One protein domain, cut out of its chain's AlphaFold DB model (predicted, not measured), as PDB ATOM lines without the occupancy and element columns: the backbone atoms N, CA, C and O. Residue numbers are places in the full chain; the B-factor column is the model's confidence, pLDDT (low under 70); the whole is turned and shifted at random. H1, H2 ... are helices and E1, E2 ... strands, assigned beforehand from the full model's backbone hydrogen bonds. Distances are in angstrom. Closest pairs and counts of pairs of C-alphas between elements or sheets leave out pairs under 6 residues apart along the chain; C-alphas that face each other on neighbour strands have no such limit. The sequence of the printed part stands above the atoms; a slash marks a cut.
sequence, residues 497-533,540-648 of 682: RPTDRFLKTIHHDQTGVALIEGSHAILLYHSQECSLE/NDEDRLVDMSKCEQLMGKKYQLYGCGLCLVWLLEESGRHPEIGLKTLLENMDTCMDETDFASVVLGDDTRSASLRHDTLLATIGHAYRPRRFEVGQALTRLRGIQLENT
ATOM      1  N   ARG A 497     109.228  98.658  71.954       93.31
ATOM      2  CA  ARG A 497     110.437  99.308  71.429       93.31
ATOM      3  C   ARG A 497     110.594 100.715  72.019       93.31
ATOM      4  O   ARG A 497     109.590 101.328  72.378       93.31
ATOM      5  N   PRO A 498     111.821 101.245  72.132       94.19
ATOM      6  CA  PRO A 498     112.056 102.671  72.355       94.19
ATOM      7  C   PRO A 498     111.361 103.548  71.304       94.19
ATOM      8  O   PRO A 498     111.432 103.261  70.112       94.19
ATOM      9  N   THR A 499     110.720 104.636  71.736       93.25
ATOM     10  CA  THR A 499     110.072 105.588  70.819       93.25
ATOM     11  C   THR A 499     111.100 106.390  70.027       93.25
ATOM     12  O   THR A 499     112.156 106.764  70.543       93.25
ATOM     13  N   ASP A 500     110.744 106.799  68.807       90.38
ATOM     14  CA  ASP A 500     111.589 107.688  67.995       90.38
ATOM     15  C   ASP A 500     111.888 109.017  68.700       90.38
ATOM     16  O   ASP A 500     112.951 109.612  68.516       90.38
ATOM     17  N   ARG A 501     110.950 109.502  69.524       89.88
ATOM     18  CA  ARG A 501     111.145 110.718  70.320       89.88
ATOM     19  C   ARG A 501     112.276 110.539  71.326       89.88
ATOM     20  O   ARG A 501     113.115 111.428  71.429       89.88
ATOM     21  N   PHE A 502     112.295 109.422  72.050       90.25
ATOM     22  CA  PHE A 502     113.359 109.124  73.004       90.25
ATOM     23  C   PHE A 502     114.693 108.908  72.289       90.25
ATOM     24  O   PHE A 502     115.703 109.487  72.689       90.25
ATOM     25  N   LEU A 503     114.692 108.158  71.185       88.94
ATOM     26  CA  LEU A 503     115.897 107.874  70.406       88.94
ATOM     27  C   LEU A 503     116.560 109.140  69.851       88.94
ATOM     28  O   LEU A 503     117.781 109.226  69.844       88.94
ATOM     29  N   LYS A 504     115.788 110.174  69.488       87.00
ATOM     30  CA  LYS A 504     116.336 111.488  69.090       87.00
ATOM     31  C   LYS A 504     117.138 112.187  70.187       87.00
ATOM     32  O   LYS A 504     117.921 113.073  69.869       87.00
ATOM     33  N   THR A 505     116.940 111.823  71.453       83.19
ATOM     34  CA  THR A 505     117.727 112.362  72.573       83.19
ATOM     35  C   THR A 505     119.068 111.643  72.751       83.19
ATOM     36  O   THR A 505     119.913 112.117  73.508       83.19
ATOM     37  N   ILE A 506     119.267 110.508  72.072       80.50
ATOM     38  CA  ILE A 506     120.454 109.661  72.167       80.50
ATOM     39  C   ILE A 506     121.251 109.792  70.869       80.50
ATOM     40  O   ILE A 506     120.910 109.225  69.833       80.50
ATOM     41  N   HIS A 507     122.352 110.535  70.925       76.19
ATOM     42  CA  HIS A 507     123.289 110.659  69.809       76.19
ATOM     43  C   HIS A 507     124.409 109.631  69.977       76.19
ATOM     44  O   HIS A 507     125.245 109.765  70.870       76.19
ATOM     45  N   HIS A 508     124.409 108.579  69.157       68.75
ATOM     46  CA  HIS A 508     125.322 107.431  69.285       68.75
ATOM     47  C   HIS A 508     126.822 107.801  69.322       68.75
ATOM     48  O   HIS A 508     127.598 107.189  70.049       68.75
ATOM     49  N   ASP A 509     127.222 108.834  68.581       70.06
ATOM     50  CA  ASP A 509     128.585 109.355  68.456       70.06
ATOM     51  C   ASP A 509     128.993 110.275  69.614       70.06
ATOM     52  O   ASP A 509     130.163 110.630  69.738       70.06
ATOM     53  N   GLN A 510     128.038 110.647  70.465       76.19
ATOM     54  CA  GLN A 510     128.212 111.591  71.569       76.19
ATOM     55  C   GLN A 510     127.731 111.021  72.911       76.19
ATOM     56  O   GLN A 510     127.827 111.701  73.928       76.19
ATOM     57  N   THR A 511     127.217 109.787  72.948       83.56
ATOM     58  CA  THR A 511     126.725 109.154  74.180       83.56
ATOM     59  C   THR A 511     127.824 108.305  74.810       83.56
ATOM     60  O   THR A 511     128.230 107.274  74.269       83.56
ATOM     61  N   GLY A 512     128.302 108.745  75.970       83.00
ATOM     62  CA  GLY A 512     129.237 108.020  76.818       83.00
ATOM     63  C   GLY A 512     128.526 107.178  77.876       83.00
ATOM     64  O   GLY A 512     127.356 107.385  78.201       83.00
ATOM     65  N   VAL A 513     129.264 106.221  78.436       88.12
ATOM     66  CA  VAL A 513     128.813 105.358  79.534       88.12
ATOM     67  C   VAL A 513     129.726 105.599  80.727       88.12
ATOM     68  O   VAL A 513     130.938 105.401  80.617       88.12
ATOM     69  N   ALA A 514     129.158 105.983  81.868       86.06
ATOM     70  CA  ALA A 514     129.881 106.163  83.123       86.06
ATOM     71  C   ALA A 514     129.367 105.197  84.197       86.06
ATOM     72  O   ALA A 514     128.171 104.931  84.299       86.06
ATOM     73  N   LEU A 515     130.281 104.682  85.022       85.38
ATOM     74  CA  LEU A 515     129.919 103.979  86.253       85.38
ATOM     75  C   LEU A 515     129.857 104.973  87.397       85.38
ATOM     76  O   LEU A 515     130.793 105.748  87.588       85.38
ATOM     77  N   ILE A 516     128.812 104.884  88.208       84.00
ATOM     78  CA  ILE A 516     128.731 105.674  89.432       84.00
ATOM     79  C   ILE A 516     129.534 104.951  90.518       84.00
ATOM     80  O   ILE A 516     129.226 103.809  90.881       84.00
ATOM     81  N   GLU A 517     130.590 105.596  91.017       71.56
ATOM     82  CA  GLU A 517     131.498 104.998  91.999       71.56
ATOM     83  C   GLU A 517     130.756 104.477  93.238       71.56
ATOM     84  O   GLU A 517     129.852 105.111  93.773       71.56
ATOM     85  N   GLY A 518     131.140 103.283  93.700       69.94
ATOM     86  CA  GLY A 518     130.539 102.658  94.883       69.94
ATOM     87  C   GLY A 518     129.115 102.123  94.692       69.94
ATOM     88  O   GLY A 518     128.575 101.533  95.627       69.94
ATOM     89  N   SER A 519     128.524 102.262  93.502       76.38
ATOM     90  CA  SER A 519     127.162 101.810  93.199       76.38
ATOM     91  C   SER A 519     127.128 100.639  92.200       76.38
ATOM     92  O   SER A 519     128.151 100.234  91.645       76.38
ATOM     93  N   HIS A 520     125.931 100.088  91.974       84.62
ATOM     94  CA  HIS A 520     125.639  99.154  90.877       84.62
ATOM     95  C   HIS A 520     124.846  99.859  89.770       84.62
ATOM     96  O   HIS A 520     123.958  99.258  89.165       84.62
ATOM     97  N   ALA A 521     125.154 101.135  89.534       90.56
ATOM     98  CA  ALA A 521     124.445 101.966  88.582       90.56
ATOM     99  C   ALA A 521     125.344 102.471  87.448       90.56
ATOM    100  O   ALA A 521     126.565 102.617  87.593       90.56
ATOM    101  N   ILE A 522     124.706 102.723  86.311       91.56
ATOM    102  CA  ILE A 522     125.309 103.274  85.098       91.56
ATOM    103  C   ILE A 522     124.575 104.559  84.749       91.56
ATOM    104  O   ILE A 522     123.350 104.610  84.849       91.56
ATOM    105  N   LEU A 523     125.321 105.557  84.289       90.38
ATOM    106  CA  LEU A 523     124.788 106.783  83.713       90.38
ATOM    107  C   LEU A 523     125.148 106.849  82.225       90.38
ATOM    108  O   LEU A 523     126.315 106.660  81.863       90.38
ATOM    109  N   LEU A 524     124.159 107.134  81.375       89.00
ATOM    110  CA  LEU A 524     124.406 107.539  79.989       89.00
ATOM    111  C   LEU A 524     124.486 109.065  79.933       89.00
ATOM    112  O   LEU A 524     123.527 109.744  80.292       89.00
ATOM    113  N   TYR A 525     125.616 109.601  79.479       84.50
ATOM    114  CA  TYR A 525     125.868 111.044  79.439       84.50
ATOM    115  C   TYR A 525     126.238 111.502  78.031       84.50
ATOM    116  O   TYR A 525     126.697 110.703  77.211       84.50
ATOM    117  N   HIS A 526     126.066 112.790  77.748       81.94
ATOM    118  CA  HIS A 526     126.421 113.362  76.458       81.94
ATOM    119  C   HIS A 526     127.795 114.046  76.515       81.94
ATOM    120  O   HIS A 526     128.092 114.797  77.442       81.94
ATOM    121  N   SER A 527     128.660 113.829  75.523       68.94
ATOM    122  CA  SER A 527     130.045 114.323  75.541       68.94
ATOM    123  C   SER A 527     130.159 115.854  75.557       68.94
ATOM    124  O   SER A 527     131.178 116.379  76.000       68.94
ATOM    125  N   GLN A 528     129.132 116.579  75.094       61.19
ATOM    126  CA  GLN A 528     129.090 118.049  75.131       61.19
ATOM    127  C   GLN A 528     128.680 118.618  76.502       61.19
ATOM    128  O   GLN A 528     128.931 119.789  76.765       61.19
ATOM    129  N   GLU A 529     128.110 117.803  77.396       57.25
ATOM    130  CA  GLU A 529     127.704 118.213  78.755       57.25
ATOM    131  C   GLU A 529     128.888 118.197  79.749       57.25
ATOM    132  O   GLU A 529     128.752 118.614  80.895       57.25
ATOM    133  N   CYS A 530     130.082 117.765  79.318       46.41
ATOM    134  CA  CYS A 530     131.289 117.705  80.154       46.41
ATOM    135  C   CYS A 530     131.975 119.064  80.417       46.41
ATOM    136  O   CYS A 530     133.037 119.088  81.046       46.41
ATOM    137  N   SER A 531     131.411 120.199  79.985       41.25
ATOM    138  CA  SER A 531     131.852 121.502  80.495       41.25
ATOM    139  C   SER A 531     131.347 121.673  81.929       41.25
ATOM    140  O   SER A 531     130.189 122.014  82.161       41.25
ATOM    141  N   LEU A 532     132.238 121.393  82.882       44.41
ATOM    142  CA  LEU A 532     132.092 121.689  84.306       44.41
ATOM    143  C   LEU A 532     131.512 123.102  84.501       44.41
ATOM    144  O   LEU A 532     132.003 124.039  83.881       44.41
ATOM    145  N   GLU A 533     130.522 123.214  85.396       37.75
ATOM    146  CA  GLU A 533     129.776 124.425  85.804       37.75
ATOM    147  C   GLU A 533     128.423 124.684  85.116       37.75
ATOM    148  O   GLU A 533     128.175 125.809  84.703       37.75
ATOM    149  N   ASN A 540     114.616 116.760  87.447       51.66
ATOM    150  CA  ASN A 540     114.891 115.579  86.610       51.66
ATOM    151  C   ASN A 540     116.344 115.060  86.741       51.66
ATOM    152  O   ASN A 540     116.896 114.498  85.793       51.66
ATOM    153  N   ASP A 541     116.974 115.214  87.909       54.75
ATOM    154  CA  ASP A 541     118.377 114.828  88.175       54.75
ATOM    155  C   ASP A 541     118.696 113.315  88.008       54.75
ATOM    156  O   ASP A 541     119.854 112.905  88.111       54.75
ATOM    157  N   GLU A 542     117.700 112.461  87.741       64.44
ATOM    158  CA  GLU A 542     117.863 111.003  87.612       64.44
ATOM    159  C   GLU A 542     117.635 110.446  86.195       64.44
ATOM    160  O   GLU A 542     117.666 109.225  86.002       64.44
ATOM    161  N   ASP A 543     117.395 111.295  85.193       78.44
ATOM    162  CA  ASP A 543     117.219 110.832  83.815       78.44
ATOM    163  C   ASP A 543     118.483 110.123  83.296       78.44
ATOM    164  O   ASP A 543     119.616 110.502  83.591       78.44
ATOM    165  N   ARG A 544     118.293 109.058  82.504       85.69
ATOM    166  CA  ARG A 544     119.362 108.216  81.925       85.69
ATOM    167  C   ARG A 544     120.211 107.431  82.935       85.69
ATOM    168  O   ARG A 544     121.234 106.844  82.560       85.69
ATOM    169  N   LEU A 545     119.771 107.362  84.187       91.75
ATOM    170  CA  LEU A 545     120.316 106.471  85.202       91.75
ATOM    171  C   LEU A 545     119.735 105.056  85.056       91.75
ATOM    172  O   LEU A 545     118.534 104.875  84.852       91.75
ATOM    173  N   VAL A 546     120.582 104.043  85.230       93.81
ATOM    174  CA  VAL A 546     120.180 102.634  85.331       93.81
ATOM    175  C   VAL A 546     120.702 102.068  86.647       93.81
ATOM    176  O   VAL A 546     121.913 101.911  86.790       93.81
ATOM    177  N   ASP A 547     119.821 101.704  87.583       93.12
ATOM    178  CA  ASP A 547     120.208 100.928  88.772       93.12
ATOM    179  C   ASP A 547     120.053  99.421  88.521       93.12
ATOM    180  O   ASP A 547     118.959  98.916  88.273       93.12
ATOM    181  N   MET A 548     121.162  98.688  88.627       94.00
ATOM    182  CA  MET A 548     121.227  97.232  88.479       94.00
ATOM    183  C   MET A 548     121.537  96.519  89.804       94.00
ATOM    184  O   MET A 548     121.855  95.329  89.802       94.00
ATOM    185  N   SER A 549     121.427  97.198  90.952       91.50
ATOM    186  CA  SER A 549     121.732  96.657  92.288       91.50
ATOM    187  C   SER A 549     120.937  95.403  92.663       91.50
ATOM    188  O   SER A 549     121.387  94.599  93.483       91.50
ATOM    189  N   LYS A 550     119.761  95.213  92.055       92.69
ATOM    190  CA  LYS A 550     118.878  94.056  92.264       92.69
ATOM    191  C   LYS A 550     119.013  92.970  91.191       92.69
ATOM    192  O   LYS A 550     118.387  91.921  91.323       92.69
ATOM    193  N   CYS A 551     119.851  93.162  90.173       91.81
ATOM    194  CA  CYS A 551     120.084  92.165  89.126       91.81
ATOM    195  C   CYS A 551     121.094  91.107  89.604       91.81
ATOM    196  O   CYS A 551     122.300  91.220  89.393       91.81
ATOM    197  N   GLU A 552     120.601  90.060  90.272       89.00
ATOM    198  CA  GLU A 552     121.434  89.065  90.972       89.00
ATOM    199  C   GLU A 552     122.331  88.220  90.061       89.00
ATOM    200  O   GLU A 552     123.348  87.692  90.515       89.00
ATOM    201  N   GLN A 553     121.965  88.083  88.786       94.00
ATOM    202  CA  GLN A 553     122.745  87.337  87.796       94.00
ATOM    203  C   GLN A 553     123.844  88.188  87.134       94.00
ATOM    204  O   GLN A 553     124.579  87.677  86.296       94.00
ATOM    205  N   LEU A 554     124.039  89.447  87.544       91.62
ATOM    206  CA  LEU A 554     125.153  90.285  87.092       91.62
ATOM    207  C   LEU A 554     126.470  89.904  87.803       91.62
ATOM    208  O   LEU A 554     126.966  90.580  88.707       91.62
ATOM    209  N   MET A 555     127.048  88.771  87.407       87.44
ATOM    210  CA  MET A 555     128.151  88.120  88.122       87.44
ATOM    211  C   MET A 555     129.539  88.741  87.902       87.44
ATOM    212  O   MET A 555     130.439  88.564  88.727       87.44
ATOM    213  N   GLY A 556     129.745  89.460  86.800       76.38
ATOM    214  CA  GLY A 556     131.006  90.099  86.418       76.38
ATOM    215  C   GLY A 556     131.261  91.456  87.081       76.38
ATOM    216  O   GLY A 556     132.173  92.179  86.667       76.38
ATOM    217  N   LYS A 557     130.477  91.798  88.115       81.69
ATOM    218  CA  LYS A 557     130.562  93.054  88.877       81.69
ATOM    219  C   LYS A 557     130.556  94.265  87.929       81.69
ATOM    220  O   LYS A 557     129.856  94.273  86.919       81.69
ATOM    221  N   LYS A 558     131.383  95.272  88.226       86.06
ATOM    222  CA  LYS A 558     131.506  96.509  87.450       86.06
ATOM    223  C   LYS A 558     131.874  96.312  85.971       86.06
ATOM    224  O   LYS A 558     131.462  97.123  85.155       86.06
ATOM    225  N   TYR A 559     132.606  95.253  85.608       89.69
ATOM    226  CA  TYR A 559     133.042  95.028  84.220       89.69
ATOM    227  C   TYR A 559     131.899  94.546  83.324       89.69
ATOM    228  O   TYR A 559     131.788  94.976  82.179       89.69
ATOM    229  N   GLN A 560     131.039  93.669  83.850       92.75
ATOM    230  CA  GLN A 560     129.832  93.238  83.144       92.75
ATOM    231  C   GLN A 560     128.756  94.321  83.182       92.75
ATOM    232  O   GLN A 560     128.095  94.530  82.174       92.75
ATOM    233  N   LEU A 561     128.636  95.053  84.299       93.12
ATOM    234  CA  LEU A 561     127.764  96.225  84.390       93.12
ATOM    235  C   LEU A 561     128.105  97.232  83.285       93.12
ATOM    236  O   LEU A 561     127.243  97.600  82.500       93.12
ATOM    237  N   TYR A 562     129.380  97.603  83.149       92.06
ATOM    238  CA  TYR A 562     129.815  98.491  82.071       92.06
ATOM    239  C   TYR A 562     129.513  97.923  80.679       92.06
ATOM    240  O   TYR A 562     129.059  98.649  79.798       92.06
ATOM    241  N   GLY A 563     129.703  96.609  80.503       93.25
ATOM    242  CA  GLY A 563     129.285  95.892  79.302       93.25
ATOM    243  C   GLY A 563     127.800  96.080  78.986       93.25
ATOM    244  O   GLY A 563     127.475  96.360  77.837       93.25
ATOM    245  N   CYS A 564     126.909  96.024  79.987       95.38
ATOM    246  CA  CYS A 564     125.484  96.323  79.799       95.38
ATOM    247  C   CYS A 564     125.262  97.738  79.261       95.38
ATOM    248  O   CYS A 564     124.461  97.902  78.350       95.38
ATOM    249  N   GLY A 565     125.978  98.741  79.778       93.06
ATOM    250  CA  GLY A 565     125.868 100.122  79.301       93.06
ATOM    251  C   GLY A 565     126.310 100.288  77.845       93.06
ATOM    252  O   GLY A 565     125.619 100.927  77.058       93.06
ATOM    253  N   LEU A 566     127.418  99.653  77.447       91.75
ATOM    254  CA  LEU A 566     127.873  99.681  76.052       91.75
ATOM    255  C   LEU A 566     126.889  98.975  75.103       91.75
ATOM    256  O   LEU A 566     126.602  99.480  74.018       91.75
ATOM    257  N   CYS A 567     126.353  97.824  75.520       93.88
ATOM    258  CA  CYS A 567     125.314  97.106  74.782       93.88
ATOM    259  C   CYS A 567     124.005  97.896  74.704       93.88
ATOM    260  O   CYS A 567     123.327  97.841  73.686       93.88
ATOM    261  N   LEU A 568     123.660  98.643  75.753       93.88
ATOM    262  CA  LEU A 568     122.476  99.493  75.798       93.88
ATOM    263  C   LEU A 568     122.557 100.607  74.748       93.88
ATOM    264  O   LEU A 568     121.598 100.801  74.009       93.88
ATOM    265  N   VAL A 569     123.707 101.278  74.625       90.75
ATOM    266  CA  VAL A 569     123.930 102.285  73.569       90.75
ATOM    267  C   VAL A 569     123.791 101.660  72.179       90.75
ATOM    268  O   VAL A 569     123.085 102.210  71.337       90.75
ATOM    269  N   TRP A 570     124.395 100.486  71.960       90.44
ATOM    270  CA  TRP A 570     124.255  99.748  70.697       90.44
ATOM    271  C   TRP A 570     122.791  99.393  70.396       90.44
ATOM    272  O   TRP A 570     122.325  99.575  69.276       90.44
ATOM    273  N   LEU A 571     122.040  98.935  71.400       92.19
ATOM    274  CA  LEU A 571     120.652  98.508  71.233       92.19
ATOM    275  C   LEU A 571     119.714  99.680  70.930       92.19
ATOM    276  O   LEU A 571     118.811  99.537  70.110       92.19
ATOM    277  N   LEU A 572     119.929 100.838  71.561       91.69
ATOM    278  CA  LEU A 572     119.176 102.058  71.263       91.69
ATOM    279  C   LEU A 572     119.427 102.527  69.823       91.69
ATOM    280  O   LEU A 572     118.484 102.898  69.128       91.69
ATOM    281  N   GLU A 573     120.672 102.455  69.353       88.44
ATOM    282  CA  GLU A 573     121.020 102.763  67.963       88.44
ATOM    283  C   GLU A 573     120.332 101.802  66.981       88.44
ATOM    284  O   GLU A 573     119.672 102.239  66.036       88.44
ATOM    285  N   GLU A 574     120.428 100.498  67.234       89.25
ATOM    286  CA  GLU A 574     119.857  99.475  66.358       89.25
ATOM    287  C   GLU A 574     118.323  99.527  66.325       89.25
ATOM    288  O   GLU A 574     117.709  99.402  65.266       89.25
ATOM    289  N   SER A 575     117.693  99.836  67.461       91.31
ATOM    290  CA  SER A 575     116.252 100.081  67.541       91.31
ATOM    291  C   SER A 575     115.793 101.279  66.704       91.31
ATOM    292  O   SER A 575     114.631 101.323  66.297       91.31
ATOM    293  N   GLY A 576     116.655 102.272  66.473       89.06
ATOM    294  CA  GLY A 576     116.351 103.406  65.596       89.06
ATOM    295  C   GLY A 576     116.432 103.054  64.113       89.06
ATOM    296  O   GLY A 576     115.727 103.651  63.304       89.06
ATOM    297  N   ARG A 577     117.264 102.071  63.754       89.69
ATOM    298  CA  ARG A 577     117.397 101.574  62.375       89.69
ATOM    299  C   ARG A 577     116.273 100.621  61.982       89.69
ATOM    300  O   ARG A 577     115.912 100.585  60.810       89.69
ATOM    301  N   HIS A 578     115.726  99.901  62.958       89.62
ATOM    302  CA  HIS A 578     114.697  98.883  62.769       89.62
ATOM    303  C   HIS A 578     113.446  99.188  63.612       89.62
ATOM    304  O   HIS A 578     113.258  98.611  64.689       89.62
ATOM    305  N   PRO A 579     112.585 100.129  63.181       87.38
ATOM    306  CA  PRO A 579     111.381 100.495  63.922       87.38
ATOM    307  C   PRO A 579     110.320  99.389  64.017       87.38
ATOM    308  O   PRO A 579     109.461  99.425  64.895       87.38
ATOM    309  N   GLU A 580     110.386  98.402  63.135       87.62
ATOM    310  CA  GLU A 580     109.445  97.292  63.012       87.62
ATOM    311  C   GLU A 580     109.674  96.152  64.012       87.62
ATOM    312  O   GLU A 580     108.798  95.308  64.184       87.62
ATOM    313  N   ILE A 581     110.833  96.098  64.677       89.88
ATOM    314  CA  ILE A 581     111.182  94.982  65.565       89.88
ATOM    315  C   ILE A 581     111.020  95.330  67.047       89.88
ATOM    316  O   ILE A 581     111.261  96.449  67.497       89.88
ATOM    317  N   GLY A 582     110.605  94.328  67.823       91.44
ATOM    318  CA  GLY A 582     110.463  94.423  69.273       91.44
ATOM    319  C   GLY A 582     111.749  94.126  70.049       91.44
ATOM    320  O   GLY A 582     112.728  93.603  69.505       91.44
ATOM    321  N   LEU A 583     111.716  94.396  71.358       92.56
ATOM    322  CA  LEU A 583     112.836  94.191  72.283       92.56
ATOM    323  C   LEU A 583     113.433  92.786  72.207       92.56
ATOM    324  O   LEU A 583     114.654  92.646  72.226       92.56
ATOM    325  N   LYS A 584     112.603  91.741  72.117       93.56
ATOM    326  CA  LYS A 584     113.095  90.359  72.066       93.56
ATOM    327  C   LYS A 584     113.997  90.128  70.856       93.56
ATOM    328  O   LYS A 584     115.106  89.622  71.009       93.56
ATOM    329  N   THR A 585     113.524  90.522  69.677       94.12
ATOM    330  CA  THR A 585     114.248  90.345  68.416       94.12
ATOM    331  C   THR A 585     115.516  91.196  68.394       94.12
ATOM    332  O   THR A 585     116.566  90.708  67.993       94.12
ATOM    333  N   LEU A 586     115.471  92.431  68.909       93.38
ATOM    334  CA  LEU A 586     116.663  93.281  69.066       93.38
ATOM    335  C   LEU A 586     117.739  92.616  69.935       93.38
ATOM    336  O   LEU A 586     118.917  92.592  69.579       93.38
ATOM    337  N   LEU A 587     117.328  92.048  71.068       95.50
ATOM    338  CA  LEU A 587     118.204  91.329  71.991       95.50
ATOM    339  C   LEU A 587     118.778  90.041  71.374       95.50
ATOM    340  O   LEU A 587     119.935  89.702  71.624       95.50
ATOM    341  N   GLU A 588     117.996  89.329  70.561       95.06
ATOM    342  CA  GLU A 588     118.432  88.162  69.780       95.06
ATOM    343  C   GLU A 588     119.439  88.532  68.682       95.06
ATOM    344  O   GLU A 588     120.470  87.866  68.539       95.06
ATOM    345  N   ASN A 589     119.194  89.627  67.963       93.69
ATOM    346  CA  ASN A 589     120.101  90.153  66.946       93.69
ATOM    347  C   ASN A 589     121.435  90.576  67.568       93.69
ATOM    348  O   ASN A 589     122.492  90.248  67.034       93.69
ATOM    349  N   MET A 590     121.404  91.227  68.736       93.94
ATOM    350  CA  MET A 590     122.609  91.604  69.478       93.94
ATOM    351  C   MET A 590     123.499  90.392  69.786       93.94
ATOM    352  O   MET A 590     124.700  90.421  69.512       93.94
ATOM    353  N   ASP A 591     122.923  89.324  70.348       93.62
ATOM    354  CA  ASP A 591     123.673  88.103  70.661       93.62
ATOM    355  C   ASP A 591     124.218  87.437  69.390       93.62
ATOM    356  O   ASP A 591     125.365  86.990  69.389       93.62
ATOM    357  N   THR A 592     123.440  87.434  68.302       93.00
ATOM    358  CA  THR A 592     123.857  86.898  66.996       93.00
ATOM    359  C   THR A 592     125.066  87.660  66.446       93.00
ATOM    360  O   THR A 592     126.086  87.050  66.129       93.00
ATOM    361  N   CYS A 593     125.020  88.995  66.441       90.81
ATOM    362  CA  CYS A 593     126.135  89.842  66.008       90.81
ATOM    363  C   CYS A 593     127.412  89.587  66.824       90.81
ATOM    364  O   CYS A 593     128.508  89.479  66.264       90.81
ATOM    365  N   MET A 594     127.285  89.458  68.151       90.50
ATOM    366  CA  MET A 594     128.415  89.145  69.036       90.50
ATOM    367  C   MET A 594     128.931  87.713  68.864       90.50
ATOM    368  O   MET A 594     130.068  87.426  69.228       90.50
ATOM    369  N   ASP A 595     128.112  86.787  68.378       89.38
ATOM    370  CA  ASP A 595     128.520  85.403  68.129       89.38
ATOM    371  C   ASP A 595     129.285  85.255  66.810       89.38
ATOM    372  O   ASP A 595     130.207  84.438  66.732       89.38
ATOM    373  N   GLU A 596     128.944  86.065  65.807       87.31
ATOM    374  CA  GLU A 596     129.588  86.083  64.491       87.31
ATOM    375  C   GLU A 596     130.920  86.846  64.478       87.31
ATOM    376  O   GLU A 596     131.907  86.374  63.900       87.31
ATOM    377  N   THR A 597     130.960  88.019  65.117       84.25
ATOM    378  CA  THR A 597     132.132  88.907  65.104       84.25
ATOM    379  C   THR A 597     132.972  88.715  66.364       84.25
ATOM    380  O   THR A 597     133.981  88.013  66.319       84.25
ATOM    381  N   ASP A 598     132.537  89.320  67.465       87.38
ATOM    382  CA  ASP A 598     132.833  89.068  68.878       87.38
ATOM    383  C   ASP A 598     132.268  90.247  69.693       87.38
ATOM    384  O   ASP A 598     131.830  91.264  69.144       87.38
ATOM    385  N   PHE A 599     132.276  90.145  71.021       91.12
ATOM    386  CA  PHE A 599     131.774  91.209  71.893       91.12
ATOM    387  C   PHE A 599     132.462  92.555  71.644       91.12
ATOM    388  O   PHE A 599     131.793  93.582  71.542       91.12
ATOM    389  N   ALA A 600     133.793  92.563  71.548       87.75
ATOM    390  CA  ALA A 600     134.562  93.797  71.464       87.75
ATOM    391  C   ALA A 600     134.313  94.528  70.142       87.75
ATOM    392  O   ALA A 600     134.180  95.747  70.156       87.75
ATOM    393  N   SER A 601     134.201  93.808  69.026       85.00
ATOM    394  CA  SER A 601     133.883  94.399  67.724       85.00
ATOM    395  C   SER A 601     132.478  95.011  67.693       85.00
ATOM    396  O   SER A 601     132.318  96.106  67.159       85.00
ATOM    397  N   VAL A 602     131.484  94.396  68.347       85.81
ATOM    398  CA  VAL A 602     130.121  94.960  68.433       85.81
ATOM    399  C   VAL A 602     130.079  96.248  69.260       85.81
ATOM    400  O   VAL A 602     129.497  97.243  68.824       85.81
ATOM    401  N   VAL A 603     130.685  96.257  70.455       84.19
ATOM    402  CA  VAL A 603     130.561  97.416  71.359       84.19
ATOM    403  C   VAL A 603     131.583  98.523  71.120       84.19
ATOM    404  O   VAL A 603     131.318  99.667  71.488       84.19
ATOM    405  N   LEU A 604     132.735  98.207  70.524       76.56
ATOM    406  CA  LEU A 604     133.771  99.194  70.217       76.56
ATOM    407  C   LEU A 604     133.728  99.663  68.768       76.56
ATOM    408  O   LEU A 604     134.212 100.754  68.527       76.56
ATOM    409  N   GLY A 605     133.132  98.913  67.838       66.81
ATOM    410  CA  GLY A 605     133.122  99.243  66.413       66.81
ATOM    411  C   GLY A 605     134.472  99.005  65.723       66.81
ATOM    412  O   GLY A 605     135.539  99.169  66.315       66.81
ATOM    413  N   ASP A 606     134.426  98.634  64.441       56.06
ATOM    414  CA  ASP A 606     135.625  98.489  63.598       56.06
ATOM    415  C   ASP A 606     136.058  99.830  62.954       56.06
ATOM    416  O   ASP A 606     137.179  99.945  62.452       56.06
ATOM    417  N   ASP A 607     135.195 100.857  62.992       45.56
ATOM    418  CA  ASP A 607     135.335 102.106  62.231       45.56
ATOM    419  C   ASP A 607     135.804 103.290  63.101       45.56
ATOM    420  O   ASP A 607     135.170 103.673  64.085       45.56
ATOM    421  N   THR A 608     136.925 103.909  62.724       43.84
ATOM    422  CA  THR A 608     137.743 104.806  63.572       43.84
ATOM    423  C   THR A 608     137.076 106.111  64.026       43.84
ATOM    424  O   THR A 608     137.640 106.803  64.872       43.84
ATOM    425  N   ARG A 609     135.891 106.467  63.507       38.78
ATOM    426  CA  ARG A 609     135.201 107.732  63.832       38.78
ATOM    427  C   ARG A 609     134.057 107.611  64.846       38.78
ATOM    428  O   ARG A 609     133.879 108.548  65.609       38.78
ATOM    429  N   SER A 610     133.313 106.499  64.877       46.97
ATOM    430  CA  SER A 610     132.246 106.242  65.874       46.97
ATOM    431  C   SER A 610     132.704 105.308  67.002       46.97
ATOM    432  O   SER A 610     132.149 105.320  68.102       46.97
ATOM    433  N   ALA A 611     133.756 104.522  66.747       56.91
ATOM    434  CA  ALA A 611     134.445 103.710  67.741       56.91
ATOM    435  C   ALA A 611     135.202 104.542  68.781       56.91
ATOM    436  O   ALA A 611     135.340 104.110  69.925       56.91
ATOM    437  N   SER A 612     135.703 105.722  68.389       61.53
ATOM    438  CA  SER A 612     136.633 106.514  69.202       61.53
ATOM    439  C   SER A 612     136.036 106.874  70.556       61.53
ATOM    440  O   SER A 612     136.607 106.495  71.568       61.53
ATOM    441  N   LEU A 613     134.841 107.475  70.605       69.69
ATOM    442  CA  LEU A 613     134.268 107.923  71.877       69.69
ATOM    443  C   LEU A 613     134.015 106.762  72.848       69.69
ATOM    444  O   LEU A 613     134.398 106.849  74.013       69.69
ATOM    445  N   ARG A 614     133.397 105.662  72.396       72.94
ATOM    446  CA  ARG A 614     133.122 104.493  73.255       72.94
ATOM    447  C   ARG A 614     134.406 103.812  73.712       72.94
ATOM    448  O   ARG A 614     134.505 103.410  74.870       72.94
ATOM    449  N   HIS A 615     135.384 103.696  72.819       72.69
ATOM    450  CA  HIS A 615     136.688 103.135  73.140       72.69
ATOM    451  C   HIS A 615     137.436 104.010  74.148       72.69
ATOM    452  O   HIS A 615     137.860 103.504  75.182       72.69
ATOM    453  N   ASP A 616     137.512 105.317  73.915       70.62
ATOM    454  CA  ASP A 616     138.175 106.280  74.796       70.62
ATOM    455  C   ASP A 616     137.493 106.331  76.170       70.62
ATOM    456  O   ASP A 616     138.162 106.269  77.202       70.62
ATOM    457  N   THR A 617     136.157 106.324  76.199       73.19
ATOM    458  CA  THR A 617     135.355 106.253  77.433       73.19
ATOM    459  C   THR A 617     135.625 104.953  78.192       73.19
ATOM    460  O   THR A 617     135.853 104.985  79.406       73.19
ATOM    461  N   LEU A 618     135.648 103.805  77.500       75.75
ATOM    462  CA  LEU A 618     135.954 102.510  78.107       75.75
ATOM    463  C   LEU A 618     137.344 102.534  78.746       75.75
ATOM    464  O   LEU A 618     137.487 102.151  79.911       75.75
ATOM    465  N   LEU A 619     138.349 102.977  77.988       71.56
ATOM    466  CA  LEU A 619     139.742 103.044  78.419       71.56
ATOM    467  C   LEU A 619     139.913 103.971  79.631       71.56
ATOM    468  O   LEU A 619     140.556 103.573  80.605       71.56
ATOM    469  N   ALA A 620     139.276 105.145  79.606       67.38
ATOM    470  CA  ALA A 620     139.330 106.136  80.678       67.38
ATOM    471  C   ALA A 620     138.592 105.694  81.955       67.38
ATOM    472  O   ALA A 620     139.052 105.977  83.060       67.38
ATOM    473  N   THR A 621     137.464 104.986  81.822       68.94
ATOM    474  CA  THR A 621     136.573 104.673  82.954       68.94
ATOM    475  C   THR A 621     136.982 103.397  83.688       68.94
ATOM    476  O   THR A 621     137.220 103.403  84.896       68.94
ATOM    477  N   ILE A 622     137.033 102.265  82.979       73.75
ATOM    478  CA  ILE A 622     137.205 100.938  83.599       73.75
ATOM    479  C   ILE A 622     138.305 100.092  82.939       73.75
ATOM    480  O   ILE A 622     138.781  99.112  83.525       73.75
ATOM    481  N   GLY A 623     138.742 100.473  81.740       76.88
ATOM    482  CA  GLY A 623     139.774  99.819  80.944       76.88
ATOM    483  C   GLY A 623     139.268  98.683  80.057       76.88
ATOM    484  O   GLY A 623     139.712  98.539  78.924       76.88
ATOM    485  N   HIS A 624     138.354  97.853  80.564       84.62
ATOM    486  CA  HIS A 624     137.805  96.710  79.832       84.62
ATOM    487  C   HIS A 624     136.400  96.337  80.315       84.62
ATOM    488  O   HIS A 624     136.004  96.706  81.418       84.62
ATOM    489  N   ALA A 625     135.658  95.592  79.498       89.88
ATOM    490  CA  ALA A 625     134.297  95.154  79.791       89.88
ATOM    491  C   ALA A 625     134.156  93.635  79.640       89.88
ATOM    492  O   ALA A 625     134.931  93.002  78.916       89.88
ATOM    493  N   TYR A 626     133.160  93.056  80.318       92.94
ATOM    494  CA  TYR A 626     132.741  91.662  80.120       92.94
ATOM    495  C   TYR A 626     131.427  91.622  79.360       92.94
ATOM    496  O   TYR A 626     130.552  92.447  79.618       92.94
ATOM    497  N   ARG A 627     131.278  90.631  78.479       94.62
ATOM    498  CA  ARG A 627     130.041  90.411  77.735       94.62
ATOM    499  C   ARG A 627     128.883  90.109  78.702       94.62
ATOM    500  O   ARG A 627     128.958  89.111  79.428       94.62
ATOM    501  N   PRO A 628     127.825  90.935  78.735       95.75
ATOM    502  CA  PRO A 628     126.586  90.601  79.433       95.75
ATOM    503  C   PRO A 628     125.753  89.600  78.616       95.75
ATOM    504  O   PRO A 628     125.944  89.480  77.407       95.75
ATOM    505  N   ARG A 629     124.808  88.883  79.242       95.44
ATOM    506  CA  ARG A 629     123.763  88.184  78.478       95.44
ATOM    507  C   ARG A 629     122.735  89.210  78.021       95.44
ATOM    508  O   ARG A 629     122.510  90.214  78.703       95.44
ATOM    509  N   ARG A 630     122.008  88.895  76.952       95.38
ATOM    510  CA  ARG A 630     120.870  89.707  76.505       95.38
ATOM    511  C   ARG A 630     119.847  90.007  77.607       95.38
ATOM    512  O   ARG A 630     119.262  91.078  77.617       95.38
ATOM    513  N   PHE A 631     119.676  89.113  78.581       96.06
ATOM    514  CA  PHE A 631     118.756  89.322  79.701       96.06
ATOM    515  C   PHE A 631     119.217  90.423  80.663       96.06
ATOM    516  O   PHE A 631     118.395  91.224  81.092       96.06
ATOM    517  N   GLU A 632     120.519  90.529  80.958       96.31
ATOM    518  CA  GLU A 632     121.030  91.643  81.769       96.31
ATOM    519  C   GLU A 632     120.954  92.976  81.011       96.31
ATOM    520  O   GLU A 632     120.678  94.009  81.619       96.31
ATOM    521  N   VAL A 633     121.163  92.963  79.689       96.81
ATOM    522  CA  VAL A 633     121.008  94.158  78.837       96.81
ATOM    523  C   VAL A 633     119.544  94.585  78.759       96.81
ATOM    524  O   VAL A 633     119.242  95.763  78.925       96.81
ATOM    525  N   GLY A 634     118.624  93.637  78.579       96.56
ATOM    526  CA  GLY A 634     117.189  93.895  78.615       96.56
ATOM    527  C   GLY A 634     116.747  94.455  79.967       96.56
ATOM    528  O   GLY A 634     116.012  95.435  80.005       96.56
ATOM    529  N   GLN A 635     117.247  93.899  81.075       96.12
ATOM    530  CA  GLN A 635     116.983  94.438  82.410       96.12
ATOM    531  C   GLN A 635     117.515  95.866  82.580       96.12
ATOM    532  O   GLN A 635     116.825  96.685  83.185       96.12
ATOM    533  N   ALA A 636     118.698  96.173  82.036       96.44
ATOM    534  CA  ALA A 636     119.251  97.526  82.038       96.44
ATOM    535  C   ALA A 636     118.390  98.500  81.220       96.44
ATOM    536  O   ALA A 636     118.095  99.595  81.687       96.44
ATOM    537  N   LEU A 637     117.927  98.084  80.037       96.06
ATOM    538  CA  LEU A 637     117.047  98.882  79.184       96.06
ATOM    539  C   LEU A 637     115.719  99.201  79.880       96.06
ATOM    540  O   LEU A 637     115.300 100.354  79.894       96.06
ATOM    541  N   THR A 638     115.067  98.204  80.485       95.81
ATOM    542  CA  THR A 638     113.766  98.406  81.149       95.81
ATOM    543  C   THR A 638     113.859  99.186  82.459       95.81
ATOM    544  O   THR A 638     112.839  99.654  82.961       95.81
ATOM    545  N   ARG A 639     115.072  99.352  83.004       94.94
ATOM    546  CA  ARG A 639     115.372 100.154  84.202       94.94
ATOM    547  C   ARG A 639     115.956 101.532  83.882       94.94
ATOM    548  O   ARG A 639     116.224 102.282  84.816       94.94
ATOM    549  N   LEU A 640     116.150 101.869  82.605       95.06
ATOM    550  CA  LEU A 640     116.668 103.170  82.189       95.06
ATOM    551  C   LEU A 640     115.654 104.270  82.511       95.06
ATOM    552  O   LEU A 640     114.606 104.360  81.877       95.06
ATOM    553  N   ARG A 641     115.960 105.119  83.494       92.56
ATOM    554  CA  ARG A 641     115.093 106.246  83.856       92.56
ATOM    555  C   ARG A 641     114.933 107.204  82.674       92.56
ATOM    556  O   ARG A 641     115.895 107.505  81.968       92.56
ATOM    557  N   GLY A 642     113.690 107.615  82.433       90.62
ATOM    558  CA  GLY A 642     113.316 108.472  81.305       90.62
ATOM    559  C   GLY A 642     113.082 107.738  79.976       90.62
ATOM    560  O   GLY A 642     112.634 108.376  79.019       90.62
ATOM    561  N   ILE A 643     113.324 106.418  79.880       93.38
ATOM    562  CA  ILE A 643     113.027 105.675  78.646       93.38
ATOM    563  C   ILE A 643     111.529 105.701  78.341       93.38
ATOM    564  O   ILE A 643     110.691 105.433  79.200       93.38
ATOM    565  N   GLN A 644     111.192 105.985  77.086       93.94
ATOM    566  CA  GLN A 644     109.823 105.903  76.588       93.94
ATOM    567  C   GLN A 644     109.725 104.697  75.664       93.94
ATOM    568  O   GLN A 644     110.362 104.675  74.610       93.94
ATOM    569  N   LEU A 645     108.939 103.704  76.071       94.56
ATOM    570  CA  LEU A 645     108.651 102.503  75.305       94.56
ATOM    571  C   LEU A 645     107.242 102.593  74.712       94.56
ATOM    572  O   LEU A 645     106.287 102.987  75.379       94.56
ATOM    573  N   GLU A 646     107.100 102.164  73.469       92.88
ATOM    574  CA  GLU A 646     105.827 101.971  72.779       92.88
ATOM    575  C   GLU A 646     105.675 100.509  72.362       92.88
ATOM    576  O   GLU A 646     106.650  99.761  72.325       92.88
ATOM    577  N   ASN A 647     104.447 100.088  72.079       91.00
ATOM    578  CA  ASN A 647     104.213  98.756  71.531       91.00
ATOM    579  C   ASN A 647     104.674  98.737  70.071       91.00
ATOM    580  O   ASN A 647     104.438  99.703  69.343       91.00
ATOM    581  N   THR A 648     105.301  97.644  69.642       83.94
ATOM    582  CA  THR A 648     105.639  97.436  68.232       83.94
ATOM    583  C   THR A 648     104.352  97.487  67.388       83.94
ATOM    584  O   THR A 648     103.318  96.998  67.861       83.94
TER     585      THR A 648
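What this domain is: This is residues 497 to 533 and 540 to 648 of the 682 residues of an uncharacterized protein of Fistulifera solaris (UniProt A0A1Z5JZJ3). One long helix, H3, runs through the core of a compact body, with a small sheet of three strands, E1, E2 and E3, covering one side of it and the helices H4, H5 and H7 crossing it on its other sides. H6 sits by the E1 edge of the sheet and meets H5, H1 packs on H3 near its last residues, and far from the core the first two printed residues pair with the short strand E4. The printed part has 146 residues, with seven named helices and four named strands in the order H1 E1 E2 H2 E3 H3 H4 H5 H6 H7 E4; the sheet's order is E1 - E2 - E3, all antiparallel, and the class is mostly helix. The whole is compact, with a radius of gyration of the C-alphas of 14.2 A, and rounded, its C-alphas spanning 40 by 36 by 34 A.

How they stand to each other: Start at residues 497 to 498, which pair antiparallel with residues 645 to 646 of E4, residues 645 to 647; E4 pairs with no named strand. Next come H1, residues 500 to 503, and the hairpin of E1, residues 511 to 515, and E2, residues 521 to 526, antiparallel at 151 degrees, where N 512 and O 525 are 2.8 A apart, within hydrogen-bond range. After H2, residues 527 to 530, which is only just not on the sheet, with 4 pairs of C-alphas within 10 A, look for E3, residues 545 to 547, antiparallel to E2 at 167 degrees; N 522 and O 546 are within range at 2.9 A. H3, residues 557 to 577, is the hub: it touches four helices, and it is on the sheet at a height of 8.8 A, over E1 and E2, running along the strands at 20 degrees to E1 on the local plane. Its residues 572 to 576 touch H1, with the closest C-alphas, those of Leu 503 and Gly 576, 6.6 A apart. Its residues 571 to 575 touch residues 586 to 590 of H4, residues 583 to 596, opposite ways at a steep tilt of 69.5 degrees, only just short of about perpendicular; the closest C-alphas are those of Leu 571 and Leu 586, 6.9 A. H5, residues 599 to 604, touches H3 with the C-alphas of Leu 566 and Val 603 closest, 5.9 A. H6, residues 611 to 621, touches H5, about perpendicular at 79 degrees, with the C-alphas of Leu 604 and Ala 611 closest, 5.2 A; it only grazes the sheet, with its residues 613 to 621. H7, residues 630 to 638, touches H3, about perpendicular at 73 degrees, with the C-alphas of Cys 564 and Val 633 closest, 5.1 A. H3 and H7 on one face of the sheet make two layers, one of helices and one of strands. Every O i to N i+4 pair is within hydrogen-bond range in H3, H4, H5, H6 and H7; H1 and H2 are too short for such a pair.

Where its parts are: Find C-alpha 500 at (111.589, 107.688, 67.995), where H1 begins. E1 is 13.5 A long and E2 16.8 A. H3 runs 30.8 A from C-alpha 557 at (130.562, 93.054, 88.877) to C-alpha 577 at (117.397, 101.574, 62.375). H4 measures 20.2 A, H6 15.4 A and H7 12.2 A, and E4 ends at C-alpha 647, (104.213, 98.756, 71.531).

The domain as a whole: The two C-alphas farthest apart are those of Glu 533 and Glu 596, at 43.9 A. Residues 534 to 539 are not printed, and C-alphas 533 and 540 stand 17.3 A apart across that cut, in the link from H2 to E3. Of the links printed whole, none is long. The mean pLDDT of the printed part is 83.5; among the 23 residues under 70 are 527 to 533, 540 to 542 and 605 to 613.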